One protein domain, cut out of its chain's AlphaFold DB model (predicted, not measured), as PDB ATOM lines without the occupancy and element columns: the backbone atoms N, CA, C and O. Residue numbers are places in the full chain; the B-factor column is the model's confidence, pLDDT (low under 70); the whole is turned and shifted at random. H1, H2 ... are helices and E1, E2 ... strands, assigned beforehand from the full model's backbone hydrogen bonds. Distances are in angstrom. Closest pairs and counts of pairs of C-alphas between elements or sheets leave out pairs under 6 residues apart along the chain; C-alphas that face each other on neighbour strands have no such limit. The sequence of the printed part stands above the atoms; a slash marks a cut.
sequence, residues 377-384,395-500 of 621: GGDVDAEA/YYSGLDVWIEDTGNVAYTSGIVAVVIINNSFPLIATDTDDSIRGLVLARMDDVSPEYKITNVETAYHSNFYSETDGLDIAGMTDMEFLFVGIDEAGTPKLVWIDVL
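What this domain is: This is residues 377 to 384 and 395 to 500 of the 621 residues of an uncharacterized protein of Desulfosarcina ovata subsp. ovata (UniProt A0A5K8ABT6). You are looking at a sandwich, two sheets face to face: a small sheet of E1, E2 and E7 over part of a larger, strongly twisted sheet of E3, E4, E5, E6, E8 and E9. The short helix H1 sits at one end, and the hairpin of E4 and E5 reaches away from the body with E4 far out. The printed part has 114 residues with one named helix and nine named strands, in the order E1 E2 H1 E3 E4 E5 E6 E7 E8 E9; the class is mostly strand, with 57 of the 61 residues in named elements in strands; the small sheet runs E1 E2 E7, the larger is branched, and neighbours in both are antiparallel. It is compact, with a radius of gyration of the C-alphas of 13.6 A and spans of 38 by 37 by 24 A.

How they stand to each other: Begin with E1, residues 377 to 384, which bends by 54 degrees at residue 380. Beside it is E2, residues 395 to 404, with N 381 and O 400 3.0 A apart; on the other side of E2 is E7, residues 464 to 466, with N 399 and O 465 at 3.0 A. H1, residues 409 to 412, only grazes the larger sheet and is too short for any O i to N i+4 pair; its 1 O i to N i+3 pair is within hydrogen-bond range. E3, residues 417 to 421, has on one side E5, residues 435 to 443 (N 418 and O 441, 2.9 A), and on the other side E8, residues 480 to 486 (N 419 and O 484, 2.9 A). E4, residues 427 to 430, and E6, residues 451 to 453, are on the other side of E5 from E3, with N 428 and O 436 and N 442 and O 452 each at 2.9 A; E4 E5 E6 form a meander, each strand the antiparallel neighbour of the one before. E9, residues 492 to 499, forms a hairpin with E8, N 481 and O 498 being 2.8 A apart. The strands of the two sheets stand at 39 degrees; the closest C-alphas of E1 and E9, Asp 379 and Asp 498, are 5.7 A apart.

Where its parts are: Find C-alpha 377 at (43.419, -18.212, 137.320), where E1 begins its 18.4 A. E2 covers 25.3 A, E5 25.1 A, E8 19.3 A and E9 20.4 A. E9 ends at C-alpha 499, (36.413, -7.209, 136.914).

The domain as a whole: The C-alphas of Asp 433 and Val 447, the two farthest apart, are 40.0 A apart. Residues 385 to 394 are not printed, with 7.4 A between C-alphas 384 and 395. The link from E7 to E8, residues 467 to 479, is long. Look for pLDDT under 70 at residues 431 to 434 and 446 to 447.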
ATOM      1  N   GLY A 377      44.715 -18.425 137.946       84.62
ATOM      2  CA  GLY A 377      43.419 -18.212 137.320       84.62
ATOM      3  C   GLY A 377      42.258 -18.023 138.283       84.62
ATOM      4  O   GLY A 377      42.450 -17.758 139.461       84.62
ATOM      5  N   GLY A 378      41.038 -18.225 137.794       88.69
ATOM      6  CA  GLY A 378      39.812 -17.819 138.488       88.69
ATOM      7  C   GLY A 378      39.220 -16.525 137.932       88.69
ATOM      8  O   GLY A 378      38.359 -15.937 138.577       88.69
ATOM      9  N   ASP A 379      39.643 -16.134 136.744       90.00
ATOM     10  CA  ASP A 379      39.480 -14.839 136.103       90.00
ATOM     11  C   ASP A 379      38.906 -14.988 134.683       90.00
ATOM     12  O   ASP A 379      38.682 -16.099 134.168       90.00
ATOM     13  N   VAL A 380      38.554 -13.850 134.093       91.25
ATOM     14  CA  VAL A 380      38.163 -13.708 132.696       91.25
ATOM     15  C   VAL A 380      38.907 -12.555 132.040       91.25
ATOM     16  O   VAL A 380      38.802 -11.411 132.471       91.25
ATOM     17  N   ASP A 381      39.519 -12.842 130.899       88.75
ATOM     18  CA  ASP A 381      40.238 -11.850 130.105       88.75
ATOM     19  C   ASP A 381      39.534 -11.601 128.776       88.75
ATOM     20  O   ASP A 381      38.886 -12.486 128.200       88.75
ATOM     21  N   ALA A 382      39.655 -10.380 128.261       90.69
ATOM     22  CA  ALA A 382      39.229 -10.080 126.907       90.69
ATOM     23  C   ALA A 382      40.306 -10.564 125.938       90.69
ATOM     24  O   ALA A 382      41.456 -10.134 126.000       90.69
ATOM     25  N   GLU A 383      39.919 -11.431 125.008       91.38
ATOM     26  CA  GLU A 383      40.854 -12.015 124.055       91.38
ATOM     27  C   GLU A 383      40.292 -11.946 122.629       91.38
ATOM     28  O   GLU A 383      39.123 -12.254 122.350       91.38
ATOM     29  N   ALA A 384      41.158 -11.553 121.697       92.94
ATOM     30  CA  ALA A 384      40.939 -11.658 120.266       92.94
ATOM     31  C   ALA A 384      41.874 -12.712 119.665       92.94
ATOM     32  O   ALA A 384      43.073 -12.732 119.924       92.94
ATOM     33  N   TYR A 395      38.611 -14.890 112.433       95.06
ATOM     34  CA  TYR A 395      38.751 -14.084 113.638       95.06
ATOM     35  C   TYR A 395      37.701 -14.501 114.656       95.06
ATOM     36  O   TYR A 395      36.580 -14.839 114.268       95.06
ATOM     37  N   TYR A 396      38.080 -14.452 115.922       96.00
ATOM     38  CA  TYR A 396      37.183 -14.535 117.058       96.00
ATOM     39  C   TYR A 396      37.517 -13.414 118.036       96.00
ATOM     40  O   TYR A 396      38.669 -13.002 118.125       96.00
ATOM     41  N   SER A 397      36.514 -12.940 118.759       95.12
ATOM     42  CA  SER A 397      36.666 -11.978 119.845       95.12
ATOM     43  C   SER A 397      35.707 -12.368 120.950       95.12
ATOM     44  O   SER A 397      34.550 -12.716 120.674       95.12
ATOM     45  N   GLY A 398      36.186 -12.394 122.183       95.38
ATOM     46  CA  GLY A 398      35.446 -12.998 123.272       95.38
ATOM     47  C   GLY A 398      36.123 -12.865 124.616       95.38
ATOM     48  O   GLY A 398      36.966 -12.000 124.825       95.38
ATOM     49  N   LEU A 399      35.696 -13.741 125.517       94.75
ATOM     50  CA  LEU A 399      36.262 -13.879 126.847       94.75
ATOM     51  C   LEU A 399      37.002 -15.209 126.935       94.75
ATOM     52  O   LEU A 399      36.371 -16.252 126.701       94.75
ATOM     53  N   ASP A 400      38.286 -15.179 127.284       92.06
ATOM     54  CA  ASP A 400      38.956 -16.371 127.796       92.06
ATOM     55  C   ASP A 400      38.611 -16.539 129.271       92.06
ATOM     56  O   ASP A 400      38.560 -15.583 130.038       92.06
ATOM     57  N   VAL A 401      38.289 -17.767 129.655       92.00
ATOM     58  CA  VAL A 401      37.950 -18.127 131.028       92.00
ATOM     59  C   VAL A 401      39.045 -19.040 131.552       92.00
ATOM     60  O   VAL A 401      39.007 -20.266 131.351       92.00
ATOM     61  N   TRP A 402      40.005 -18.450 132.249       86.81
ATOM     62  CA  TRP A 402      41.176 -19.158 132.731       86.81
ATOM     63  C   TRP A 402      40.924 -19.720 134.134       86.81
ATOM     64  O   TRP A 402      40.929 -19.024 135.138       86.81
ATOM     65  N   ILE A 403      40.646 -21.025 134.238       89.81
ATOM     66  CA  ILE A 403      40.451 -21.690 135.540       89.81
ATOM     67  C   ILE A 403      41.246 -22.995 135.593       89.81
ATOM     68  O   ILE A 403      40.788 -24.051 135.123       89.81
ATOM     69  N   GLU A 404      42.414 -22.940 136.237       87.31
ATOM     70  CA  GLU A 404      43.289 -24.087 136.465       87.31
ATOM     71  C   GLU A 404      43.561 -24.318 137.963       87.31
ATOM     72  O   GLU A 404      44.271 -23.587 138.640       87.31
ATOM     73  N   ASP A 405      43.047 -25.419 138.522       88.00
ATOM     74  CA  ASP A 405      43.253 -25.766 139.938       88.00
ATOM     75  C   ASP A 405      44.610 -26.461 140.179       88.00
ATOM     76  O   ASP A 405      44.690 -27.607 140.658       88.00
ATOM     77  N   THR A 406      45.699 -25.793 139.787       81.94
ATOM     78  CA  THR A 406      47.078 -26.284 139.894       81.94
ATOM     79  C   THR A 406      47.468 -26.448 141.362       81.94
ATOM     80  O   THR A 406      47.966 -25.545 142.014       81.94
ATOM     81  N   GLY A 407      47.235 -27.639 141.916       80.19
ATOM     82  CA  GLY A 407      47.436 -27.920 143.347       80.19
ATOM     83  C   GLY A 407      46.221 -28.544 144.030       80.19
ATOM     84  O   GLY A 407      46.366 -29.141 145.100       80.19
ATOM     85  N   ASN A 408      45.063 -28.543 143.365       87.50
ATOM     86  CA  ASN A 408      43.785 -29.050 143.865       87.50
ATOM     87  C   ASN A 408      43.258 -28.297 145.098       87.50
ATOM     88  O   ASN A 408      42.646 -28.926 145.967       87.50
ATOM     89  N   VAL A 409      43.526 -26.997 145.226       87.75
ATOM     90  CA  VAL A 409      43.089 -26.173 146.365       87.75
ATOM     91  C   VAL A 409      41.566 -26.033 146.346       87.75
ATOM     92  O   VAL A 409      40.901 -26.403 147.325       87.75
ATOM     93  N   ALA A 410      40.995 -25.608 145.216       89.88
ATOM     94  CA  ALA A 410      39.552 -25.440 145.058       89.88
ATOM     95  C   ALA A 410      38.822 -26.788 145.181       89.88
ATOM     96  O   ALA A 410      37.864 -26.938 145.954       89.88
ATOM     97  N   TYR A 411      39.327 -27.821 144.506       88.69
ATOM     98  CA  TYR A 411      38.758 -29.166 144.548       88.69
ATOM     99  C   TYR A 411      38.810 -29.799 145.939       88.69
ATOM    100  O   TYR A 411      37.827 -30.391 146.387       88.69
ATOM    101  N   THR A 412      39.915 -29.645 146.675       88.94
ATOM    102  CA  THR A 412      40.018 -30.151 148.058       88.94
ATOM    103  C   THR A 412      39.071 -29.411 149.004       88.94
ATOM    104  O   THR A 412      38.590 -29.995 149.979       88.94
ATOM    105  N   SER A 413      38.735 -28.161 148.679       87.44
ATOM    106  CA  SER A 413      37.717 -27.356 149.367       87.44
ATOM    107  C   SER A 413      36.278 -27.735 148.975       87.44
ATOM    108  O   SER A 413      35.312 -27.274 149.590       87.44
ATOM    109  N   GLY A 414      36.124 -28.658 148.020       90.25
ATOM    110  CA  GLY A 414      34.857 -29.258 147.614       90.25
ATOM    111  C   GLY A 414      34.183 -28.584 146.422       90.25
ATOM    112  O   GLY A 414      33.008 -28.863 146.191       90.25
ATOM    113  N   ILE A 415      34.888 -27.720 145.687       91.62
ATOM    114  CA  ILE A 415      34.395 -27.078 144.463       91.62
ATOM    115  C   ILE A 415      34.655 -28.014 143.277       91.62
ATOM    116  O   ILE A 415      35.797 -28.329 142.959       91.62
ATOM    117  N   VAL A 416      33.598 -28.470 142.605       90.44
ATOM    118  CA  VAL A 416      33.685 -29.402 141.457       90.44
ATOM    119  C   VAL A 416      33.197 -28.795 140.142       90.44
ATOM    120  O   VAL A 416      33.452 -29.347 139.072       90.44
ATOM    121  N   ALA A 417      32.506 -27.661 140.218       92.50
ATOM    122  CA  ALA A 417      32.084 -26.859 139.081       92.50
ATOM    123  C   ALA A 417      32.107 -25.375 139.464       92.50
ATOM    124  O   ALA A 417      32.041 -25.041 140.649       92.50
ATOM    125  N   VAL A 418      32.164 -24.507 138.462       94.75
ATOM    126  CA  VAL A 418      32.107 -23.051 138.613       94.75
ATOM    127  C   VAL A 418      30.996 -22.521 137.714       94.75
ATOM    128  O   VAL A 418      30.821 -22.992 136.591       94.75
ATOM    129  N   VAL A 419      30.208 -21.578 138.219       94.06
ATOM    130  CA  VAL A 419      29.236 -20.825 137.422       94.06
ATOM    131  C   VAL A 419      29.682 -19.375 137.382       94.06
ATOM    132  O   VAL A 419      29.884 -18.795 138.442       94.06
ATOM    133  N   ILE A 420      29.797 -18.807 136.186       95.25
ATOM    134  CA  ILE A 420      30.140 -17.395 135.985       95.25
ATOM    135  C   ILE A 420      28.889 -16.676 135.513       95.25
ATOM    136  O   ILE A 420      28.248 -17.119 134.557       95.25
ATOM    137  N   ILE A 421      28.509 -15.607 136.202       92.81
ATOM    138  CA  ILE A 421      27.263 -14.875 135.985       92.81
ATOM    139  C   ILE A 421      27.600 -13.477 135.478       92.81
ATOM    140  O   ILE A 421      28.329 -12.740 136.132       92.81
ATOM    141  N   ASN A 422      27.035 -13.124 134.323       93.44
ATOM    142  CA  ASN A 422      27.085 -11.788 133.735       93.44
ATOM    143  C   ASN A 422      25.929 -11.630 132.727       93.44
ATOM    144  O   ASN A 422      25.431 -12.613 132.164       93.44
ATOM    145  N   ASN A 423      25.483 -10.396 132.486       91.75
ATOM    146  CA  ASN A 423      24.389 -10.100 131.557       91.75
ATOM    147  C   ASN A 423      24.718 -10.402 130.086       91.75
ATOM    148  O   ASN A 423      23.802 -10.711 129.317       91.75
ATOM    149  N   SER A 424      26.000 -10.398 129.719       93.94
ATOM    150  CA  SER A 424      26.493 -10.738 128.377       93.94
ATOM    151  C   SER A 424      26.368 -12.228 128.028       93.94
ATOM    152  O   SER A 424      26.497 -12.619 126.866       93.94
ATOM    153  N   PHE A 425      26.071 -13.082 129.013       95.19
ATOM    154  CA  PHE A 425      26.037 -14.533 128.850       95.19
ATOM    155  C   PHE A 425      24.663 -15.107 128.459       95.19
ATOM    156  O   PHE A 425      23.607 -14.467 128.601       95.19
ATOM    157  N   PRO A 426      24.630 -16.363 127.971       93.56
ATOM    158  CA  PRO A 426      23.391 -17.049 127.633       93.56
ATOM    159  C   PRO A 426      22.526 -17.315 128.867       93.56
ATOM    160  O   PRO A 426      23.004 -17.543 129.977       93.56
ATOM    161  N   LEU A 427      21.209 -17.347 128.656       91.81
ATOM    162  CA  LEU A 427      20.234 -17.691 129.688       91.81
ATOM    163  C   LEU A 427      20.396 -19.155 130.134       91.81
ATOM    164  O   LEU A 427      20.148 -20.067 129.342       91.81
ATOM    165  N   ILE A 428      20.710 -19.383 131.411       89.06
ATOM    166  CA  ILE A 428      20.863 -20.733 131.984       89.06
ATOM    167  C   ILE A 428      19.721 -21.129 132.919       89.06
ATOM    168  O   ILE A 428      19.420 -22.317 133.053       89.06
ATOM    169  N   ALA A 429      19.033 -20.160 133.528       79.75
ATOM    170  CA  ALA A 429      17.867 -20.431 134.357       79.75
ATOM    171  C   ALA A 429      16.878 -19.262 134.393       79.75
ATOM    172  O   ALA A 429      17.238 -18.101 134.242       79.75
ATOM    173  N   THR A 430      15.612 -19.589 134.639       74.25
ATOM    174  CA  THR A 430      14.549 -18.615 134.911       74.25
ATOM    175  C   THR A 430      14.013 -18.866 136.314       74.25
ATOM    176  O   THR A 430      13.473 -19.951 136.557       74.25
ATOM    177  N   ASP A 431      14.142 -17.895 137.211       61.94
ATOM    178  CA  ASP A 431      13.440 -17.874 138.494       61.94
ATOM    179  C   ASP A 431      12.139 -17.054 138.375       61.94
ATOM    180  O   ASP A 431      11.820 -16.509 137.315       61.94
ATOM    181  N   THR A 432      11.322 -17.024 139.428       56.44
ATOM    182  CA  THR A 432      10.021 -16.340 139.422       56.44
ATOM    183  C   THR A 432      10.123 -14.831 139.262       56.44
ATOM    184  O   THR A 432       9.148 -14.239 138.796       56.44
ATOM    185  N   ASP A 433      11.276 -14.254 139.606       53.88
ATOM    186  CA  ASP A 433      11.503 -12.810 139.617       53.88
ATOM    187  C   ASP A 433      12.722 -12.368 138.778       53.88
ATOM    188  O   ASP A 433      12.713 -11.225 138.344       53.88
ATOM    189  N   ASP A 434      13.668 -13.264 138.436       64.88
ATOM    190  CA  ASP A 434      14.845 -12.937 137.608       64.88
ATOM    191  C   ASP A 434      15.319 -14.075 136.690       64.88
ATOM    192  O   ASP A 434      15.101 -15.267 136.932       64.88
ATOM    193  N   SER A 435      15.994 -13.698 135.604       80.62
ATOM    194  CA  SER A 435      16.648 -14.614 134.669       80.62
ATOM    195  C   SER A 435      18.153 -14.658 134.921       80.62
ATOM    196  O   SER A 435      18.809 -13.629 134.808       80.62
ATOM    197  N   ILE A 436      18.708 -15.840 135.199       85.25
ATOM    198  CA  ILE A 436      20.147 -16.015 135.426       85.25
ATOM    199  C   ILE A 436      20.824 -16.324 134.095       85.25
ATOM    200  O   ILE A 436      20.476 -17.302 133.417       85.25
ATOM    201  N   ARG A 437      21.812 -15.506 133.749       91.62
ATOM    202  CA  ARG A 437      22.676 -15.660 132.582       91.62
ATOM    203  C   ARG A 437      24.070 -16.058 133.029       91.62
ATOM    204  O   ARG A 437      24.556 -15.521 134.017       91.62
ATOM    205  N   GLY A 438      24.678 -17.028 132.354       94.06
ATOM    206  CA  GLY A 438      25.995 -17.487 132.771       94.06
ATOM    207  C   GLY A 438      26.612 -18.622 131.971       94.06
ATOM    208  O   GLY A 438      25.961 -19.287 131.159       94.06
ATOM    209  N   LEU A 439      27.881 -18.875 132.267       95.81
ATOM    210  CA  LEU A 439      28.639 -20.036 131.812       95.81
ATOM    211  C   LEU A 439      28.771 -21.043 132.955       95.81
ATOM    212  O   LEU A 439      28.879 -20.671 134.121       95.81
ATOM    213  N   VAL A 440      28.727 -22.335 132.628       94.50
ATOM    214  CA  VAL A 440      28.915 -23.426 133.591       94.50
ATOM    215  C   VAL A 440      30.155 -24.200 133.197       94.50
ATOM    216  O   VAL A 440      30.172 -24.881 132.163       94.50
ATOM    217  N   LEU A 441      31.161 -24.139 134.057       94.50
ATOM    218  CA  LEU A 441      32.419 -24.826 133.884       94.50
ATOM    219  C   LEU A 441      32.491 -26.040 134.802       94.50
ATOM    220  O   LEU A 441      32.148 -25.977 135.984       94.50
ATOM    221  N   ALA A 442      32.936 -27.163 134.254       91.00
ATOM    222  CA  ALA A 442      33.145 -28.388 135.008       91.00
ATOM    223  C   ALA A 442      34.589 -28.844 134.861       91.00
ATOM    224  O   ALA A 442      35.176 -28.753 133.779       91.00
ATOM    225  N   ARG A 443      35.130 -29.386 135.949       87.81
ATOM    226  CA  ARG A 443      36.454 -29.991 135.936       87.81
ATOM    227  C   ARG A 443      36.476 -31.205 135.002       87.81
ATOM    228  O   ARG A 443      35.592 -32.062 135.084       87.81
ATOM    229  N   MET A 444      37.473 -31.280 134.122       80.44
ATOM    230  CA  MET A 444      37.535 -32.317 133.082       80.44
ATOM    231  C   MET A 444      37.736 -33.729 133.654       80.44
ATOM    232  O   MET A 444      36.971 -34.638 133.319       80.44
ATOM    233  N   ASP A 445      38.724 -33.926 134.531       72.81
ATOM    234  CA  ASP A 445      38.898 -35.154 135.315       72.81
ATOM    235  C   ASP A 445      39.803 -34.937 136.552       72.81
ATOM    236  O   ASP A 445      40.259 -33.833 136.841       72.81
ATOM    237  N   ASP A 446      40.050 -35.995 137.333       65.69
ATOM    238  CA  ASP A 446      40.922 -35.923 138.519       65.69
ATOM    239  C   ASP A 446      42.409 -35.681 138.160       65.69
ATOM    240  O   ASP A 446      43.235 -35.484 139.054       65.69
ATOM    241  N   VAL A 447      42.785 -35.759 136.877       68.19
ATOM    242  CA  VAL A 447      44.173 -35.693 136.385       68.19
ATOM    243  C   VAL A 447      44.481 -34.343 135.730       68.19
ATOM    244  O   VAL A 447      45.595 -33.854 135.904       68.19
ATOM    245  N   SER A 448      43.524 -33.746 135.018       77.94
ATOM    246  CA  SER A 448      43.577 -32.380 134.493       77.94
ATOM    247  C   SER A 448      42.860 -31.441 135.473       77.94
ATOM    248  O   SER A 448      41.658 -31.598 135.703       77.94
ATOM    249  N   PRO A 449      43.577 -30.495 136.102       84.44
ATOM    250  CA  PRO A 449      42.988 -29.537 137.036       84.44
ATOM    251  C   PRO A 449      42.156 -28.434 136.356       84.44
ATOM    252  O   PRO A 449      41.664 -27.545 137.043       84.44
ATOM    253  N   GLU A 450      41.971 -28.499 135.037       87.94
ATOM    254  CA  GLU A 450      41.275 -27.478 134.255       87.94
ATOM    255  C   GLU A 450      39.749 -27.606 134.349       87.94
ATOM    256  O   GLU A 450      39.168 -28.702 134.266       87.94
ATOM    257  N   TYR A 451      39.089 -26.453 134.437       91.38
ATOM    258  CA  TYR A 451      37.644 -26.317 134.317       91.38
ATOM    259  C   TYR A 451      37.319 -25.801 132.917       91.38
ATOM    260  O   TYR A 451      37.907 -24.832 132.456       91.38
ATOM    261  N   LYS A 452      36.382 -26.452 132.221       92.75
ATOM    262  CA  LYS A 452      35.968 -26.042 130.869       92.75
ATOM    263  C   LYS A 452      34.471 -25.817 130.795       92.75
ATOM    264  O   LYS A 452      33.711 -26.488 131.495       92.75
ATOM    265  N   ILE A 453      34.058 -24.916 129.913       95.44
ATOM    266  CA  ILE A 453      32.668 -24.594 129.600       95.44
ATOM    267  C   ILE A 453      31.949 -25.856 129.106       95.44
ATOM    268  O   ILE A 453      32.437 -26.591 128.246       95.44
ATOM    269  N   THR A 454      30.773 -26.132 129.674       94.19
ATOM    270  CA  THR A 454      30.009 -27.365 129.403       94.19
ATOM    271  C   THR A 454      28.546 -27.143 129.035       94.19
ATOM    272  O   THR A 454      27.894 -28.064 128.537       94.19
ATOM    273  N   ASN A 455      27.996 -25.954 129.293       94.50
ATOM    274  CA  ASN A 455      26.587 -25.646 129.036       94.50
ATOM    275  C   ASN A 455      26.311 -25.129 127.617       94.50
ATOM    276  O   ASN A 455      25.147 -25.127 127.209       94.50
ATOM    277  N   VAL A 456      27.345 -24.728 126.876       94.38
ATOM    278  CA  VAL A 456      27.262 -24.247 125.490       94.38
ATOM    279  C   VAL A 456      28.334 -24.898 124.616       94.38
ATOM    280  O   VAL A 456      29.299 -25.464 125.124       94.38
ATOM    281  N   GLU A 457      28.121 -24.874 123.299       93.56
ATOM    282  CA  GLU A 457      29.169 -25.209 122.329       93.56
ATOM    283  C   GLU A 457      30.046 -23.969 122.122       93.56
ATOM    284  O   GLU A 457      29.503 -22.869 122.046       93.56
ATOM    285  N   THR A 458      31.363 -24.158 122.027       93.06
ATOM    286  CA  THR A 458      32.325 -23.090 121.725       93.06
ATOM    287  C   THR A 458      32.994 -23.347 120.376       93.06
ATOM    288  O   THR A 458      33.251 -24.500 120.003       93.06
ATOM    289  N   ALA A 459      33.228 -22.290 119.601       89.00
ATOM    290  CA  ALA A 459      33.739 -22.389 118.235       89.00
ATOM    291  C   ALA A 459      35.260 -22.589 118.171       89.00
ATOM    292  O   ALA A 459      35.738 -23.243 117.238       89.00
ATOM    293  N   TYR A 460      35.997 -22.039 119.140       85.81
ATOM    294  CA  TYR A 460      37.455 -22.107 119.222       85.81
ATOM    295  C   TYR A 460      37.908 -23.160 120.245       85.81
ATOM    296  O   TYR A 460      38.102 -24.320 119.870       85.81
ATOM    297  N   HIS A 461      38.024 -22.799 121.526       84.62
ATOM    298  CA  HIS A 461      38.402 -23.694 122.624       84.62
ATOM    299  C   HIS A 461      37.342 -23.707 123.728       84.62
ATOM    300  O   HIS A 461      36.483 -22.838 123.811       84.62
ATOM    301  N   SER A 462      37.350 -24.735 124.579       86.94
ATOM    302  CA  SER A 462      36.315 -24.927 125.607       86.94
ATOM    303  C   SER A 462      36.493 -24.059 126.862       86.94
ATOM    304  O   SER A 462      35.775 -24.262 127.834       86.94
ATOM    305  N   ASN A 463      37.462 -23.149 126.873       89.75
ATOM    306  CA  ASN A 463      37.630 -22.074 127.856       89.75
ATOM    307  C   ASN A 463      37.304 -20.692 127.272       89.75
ATOM    308  O   ASN A 463      37.151 -19.762 128.040       89.75
ATOM    309  N   PHE A 464      37.082 -20.579 125.962       94.50
ATOM    310  CA  PHE A 464      36.853 -19.301 125.301       94.50
ATOM    311  C   PHE A 464      35.397 -19.175 124.838       94.50
ATOM    312  O   PHE A 464      34.869 -20.092 124.198       94.50
ATOM    313  N   TYR A 465      34.737 -18.060 125.159       96.94
ATOM    314  CA  TYR A 465      33.358 -17.768 124.753       96.94
ATOM    315  C   TYR A 465      33.290 -16.490 123.915       96.94
ATOM    316  O   TYR A 465      33.444 -15.386 124.435       96.94
ATOM    317  N   SER A 466      33.041 -16.642 122.611       97.00
ATOM    318  CA  SER A 466      33.146 -15.550 121.634       97.00
ATOM    319  C   SER A 466      31.808 -14.922 121.228       97.00
ATOM    320  O   SER A 466      30.731 -15.465 121.495       97.00
ATOM    321  N   GLU A 467      31.857 -13.787 120.521       97.06
ATOM    322  CA  GLU A 467      30.685 -13.179 119.873       97.06
ATOM    323  C   GLU A 467      29.999 -14.172 118.915       97.06
ATOM    324  O   GLU A 467      28.775 -14.337 118.952       97.06
ATOM    325  N   THR A 468      30.774 -14.929 118.129       96.25
ATOM    326  CA  THR A 468      30.273 -16.054 117.318       96.25
ATOM    327  C   THR A 468      29.538 -17.123 118.150       96.25
ATOM    328  O   THR A 468      28.554 -17.696 117.667       96.25
ATOM    329  N   ASP A 469      29.949 -17.373 119.398       96.56
ATOM    330  CA  ASP A 469      29.290 -18.319 120.319       96.56
ATOM    331  C   ASP A 469      28.049 -17.727 121.021       96.56
ATOM    332  O   ASP A 469      27.288 -18.437 121.698       96.56
ATOM    333  N   GLY A 470      27.791 -16.433 120.817       96.12
ATOM    334  CA  GLY A 470      26.629 -15.712 121.322       96.12
ATOM    335  C   GLY A 470      26.902 -14.793 122.512       96.12
ATOM    336  O   GLY A 470      25.933 -14.424 123.180       96.12
ATOM    337  N   LEU A 471      28.164 -14.436 122.776       96.62
ATOM    338  CA  LEU A 471      28.509 -13.371 123.718       96.62
ATOM    339  C   LEU A 471      27.846 -12.054 123.292       96.62
ATOM    340  O   LEU A 471      28.028 -11.584 122.170       96.62
ATOM    341  N   ASP A 472      27.070 -11.459 124.195       95.50
ATOM    342  CA  ASP A 472      26.434 -10.158 123.995       95.50
ATOM    343  C   ASP A 472      27.319  -9.056 124.589       95.50
ATOM    344  O   ASP A 472      27.128  -8.651 125.736       95.50
ATOM    345  N   ILE A 473      28.309  -8.597 123.813       93.25
ATOM    346  CA  ILE A 473      29.281  -7.567 124.230       93.25
ATOM    347  C   ILE A 473      28.563  -6.287 124.686       93.25
ATOM    348  O   ILE A 473      28.892  -5.717 125.725       93.25
ATOM    349  N   ALA A 474      27.519  -5.871 123.963       88.44
ATOM    350  CA  ALA A 474      26.712  -4.706 124.328       88.44
ATOM    351  C   ALA A 474      25.926  -4.915 125.637       88.44
ATOM    352  O   ALA A 474      25.652  -3.958 126.359       88.44
ATOM    353  N   GLY A 475      25.576  -6.164 125.957       87.31
ATOM    354  CA  GLY A 475      24.945  -6.556 127.217       87.31
ATOM    355  C   GLY A 475      25.879  -6.557 128.433       87.31
ATOM    356  O   GLY A 475      25.391  -6.723 129.551       87.31
ATOM    357  N   MET A 476      27.192  -6.372 128.250       89.56
ATOM    358  CA  MET A 476      28.168  -6.234 129.336       89.56
ATOM    359  C   MET A 476      28.164  -4.794 129.866       89.56
ATOM    360  O   MET A 476      28.824  -3.915 129.314       89.56
ATOM    361  N   THR A 477      27.372  -4.527 130.903       81.25
ATOM    362  CA  THR A 477      27.130  -3.159 131.395       81.25
ATOM    363  C   THR A 477      28.062  -2.714 132.520       81.25
ATOM    364  O   THR A 477      28.311  -1.523 132.637       81.25
ATOM    365  N   ASP A 478      28.564  -3.635 133.343       75.12
ATOM    366  CA  ASP A 478      29.277  -3.342 134.597       75.12
ATOM    367  C   ASP A 478      30.677  -3.972 134.691       75.12
ATOM    368  O   ASP A 478      31.317  -3.845 135.731       75.12
ATOM    369  N   MET A 479      31.158  -4.617 133.613       85.69
ATOM    370  CA  MET A 479      32.470  -5.298 133.498       85.69
ATOM    371  C   MET A 479      32.761  -6.363 134.572       85.69
ATOM    372  O   MET A 479      33.812  -6.992 134.554       85.69
ATOM    373  N   GLU A 480      31.828  -6.590 135.491       90.75
ATOM    374  CA  GLU A 480      31.970  -7.462 136.646       90.75
ATOM    375  C   GLU A 480      31.413  -8.854 136.354       90.75
ATOM    376  O   GLU A 480      30.299  -9.031 135.851       90.75
ATOM    377  N   PHE A 481      32.163  -9.866 136.762       93.31
ATOM    378  CA  PHE A 481      31.801 -11.262 136.637       93.31
ATOM    379  C   PHE A 481      31.707 -11.882 138.023       93.31
ATOM    380  O   PHE A 481      32.675 -11.929 138.774       93.31
ATOM    381  N   LEU A 482      30.519 -12.386 138.371       93.75
ATOM    382  CA  LEU A 482      30.322 -13.114 139.620       93.75
ATOM    383  C   LEU A 482      30.607 -14.594 139.398       93.75
ATOM    384  O   LEU A 482      29.869 -15.279 138.680       93.75
ATOM    385  N   PHE A 483      31.611 -15.108 140.092       95.44
ATOM    386  CA  PHE A 483      31.951 -16.518 140.083       95.44
ATOM    387  C   PHE A 483      31.348 -17.225 141.287       95.44
ATOM    388  O   PHE A 483      31.379 -16.739 142.416       95.44
ATOM    389  N   VAL A 484      30.803 -18.417 141.054       93.94
ATOM    390  CA  VAL A 484      30.174 -19.244 142.082       93.94
ATOM    391  C   VAL A 484      30.760 -20.650 142.031       93.94
ATOM    392  O   VAL A 484      30.478 -21.424 141.116       93.94
ATOM    393  N   GLY A 485      31.530 -21.017 143.054       93.62
ATOM    394  CA  GLY A 485      32.010 -22.382 143.248       93.62
ATOM    395  C   GLY A 485      30.878 -23.301 143.714       93.62
ATOM    396  O   GLY A 485      30.192 -23.007 144.694       93.62
ATOM    397  N   ILE A 486      30.686 -24.431 143.036       91.19
ATOM    398  CA  ILE A 486      29.592 -25.382 143.272       91.19
ATOM    399  C   ILE A 486      30.142 -26.726 143.752       91.19
ATOM    400  O   ILE A 486      31.085 -27.268 143.173       91.19
ATOM    401  N   ASP A 487      29.523 -27.296 144.790       91.06
ATOM    402  CA  ASP A 487      29.864 -28.633 145.285       91.06
ATOM    403  C   ASP A 487      29.178 -29.787 144.535       91.06
ATOM    404  O   ASP A 487      28.293 -29.597 143.702       91.06
ATOM    405  N   GLU A 488      29.553 -31.029 144.863       90.19
ATOM    406  CA  GLU A 488      28.960 -32.244 144.272       90.19
ATOM    407  C   GLU A 488      27.432 -32.341 144.440       90.19
ATOM    408  O   GLU A 488      26.765 -33.061 143.690       90.19
ATOM    409  N   ALA A 489      26.861 -31.661 145.439       89.94
ATOM    410  CA  ALA A 489      25.423 -31.633 145.679       89.94
ATOM    411  C   ALA A 489      24.705 -30.532 144.876       89.94
ATOM    412  O   ALA A 489      23.473 -30.478 144.914       89.94
ATOM    413  N   GLY A 490      25.442 -29.690 144.144       87.06
ATOM    414  CA  GLY A 490      24.911 -28.530 143.434       87.06
ATOM    415  C   GLY A 490      24.691 -27.315 144.339       87.06
ATOM    416  O   GLY A 490      23.857 -26.468 144.025       87.06
ATOM    417  N   THR A 491      25.368 -27.253 145.488       88.00
ATOM    418  CA  THR A 491      25.239 -26.161 146.463       88.00
ATOM    419  C   THR A 491      26.352 -25.136 146.245       88.00
ATOM    420  O   THR A 491      27.514 -25.544 146.159       88.00
ATOM    421  N   PRO A 492      26.036 -23.829 146.206       89.50
ATOM    422  CA  PRO A 492      27.046 -22.778 146.248       89.50
ATOM    423  C   PRO A 492      27.932 -22.888 147.496       89.50
ATOM    424  O   PRO A 492      27.436 -23.106 148.605       89.50
ATOM    425  N   LYS A 493      29.247 -22.772 147.309       88.12
ATOM    426  CA  LYS A 493      30.267 -22.913 148.359       88.12
ATOM    427  C   LYS A 493      31.024 -21.635 148.641       88.12
ATOM    428  O   LYS A 493      31.288 -21.343 149.802       88.12
ATOM    429  N   LEU A 494      31.400 -20.948 147.579       90.94
ATOM    430  CA  LEU A 494      32.261 -19.785 147.607       90.94
ATOM    431  C   LEU A 494      31.868 -18.890 146.441       90.94
ATOM    432  O   LEU A 494      31.430 -19.396 145.403       90.94
ATOM    433  N   VAL A 495      32.014 -17.592 146.644       93.06
ATOM    434  CA  VAL A 495      31.868 -16.576 145.611       93.06
ATOM    435  C   VAL A 495      33.072 -15.669 145.644       93.06
ATOM    436  O   VAL A 495      33.598 -15.382 146.719       93.06
ATOM    437  N   TRP A 496      33.460 -15.239 144.461       94.38
ATOM    438  CA  TRP A 496      34.433 -14.194 144.227       94.38
ATOM    439  C   TRP A 496      34.001 -13.439 142.976       94.38
ATOM    440  O   TRP A 496      33.055 -13.848 142.286       94.38
ATOM    441  N   ILE A 497      34.646 -12.312 142.738       93.38
ATOM    442  CA  ILE A 497      34.396 -11.504 141.560       93.38
ATOM    443  C   ILE A 497      35.681 -11.372 140.777       93.38
ATOM    444  O   ILE A 497      36.764 -11.414 141.354       93.38
ATOM    445  N   ASP A 498      35.510 -11.171 139.487       91.81
ATOM    446  CA  ASP A 498      36.544 -10.609 138.647       91.81
ATOM    447  C   ASP A 498      35.966  -9.406 137.905       91.81
ATOM    448  O   ASP A 498      34.750  -9.327 137.679       91.81
ATOM    449  N   VAL A 499      36.812  -8.443 137.580       87.75
ATOM    450  CA  VAL A 499      36.413  -7.209 136.914       87.75
ATOM    451  C   VAL A 499      37.308  -7.030 135.711       87.75
ATOM    452  O   VAL A 499      38.499  -6.785 135.834       87.75
ATOM    453  N   LEU A 500      36.689  -7.091 134.546       86.50
ATOM    454  CA  LEU A 500      37.398  -7.014 133.293       86.50
ATOM    455  C   LEU A 500      37.867  -5.576 133.016       86.50
ATOM    456  O   LEU A 500      37.063  -4.636 133.034       86.50
TER     457      LEU A 500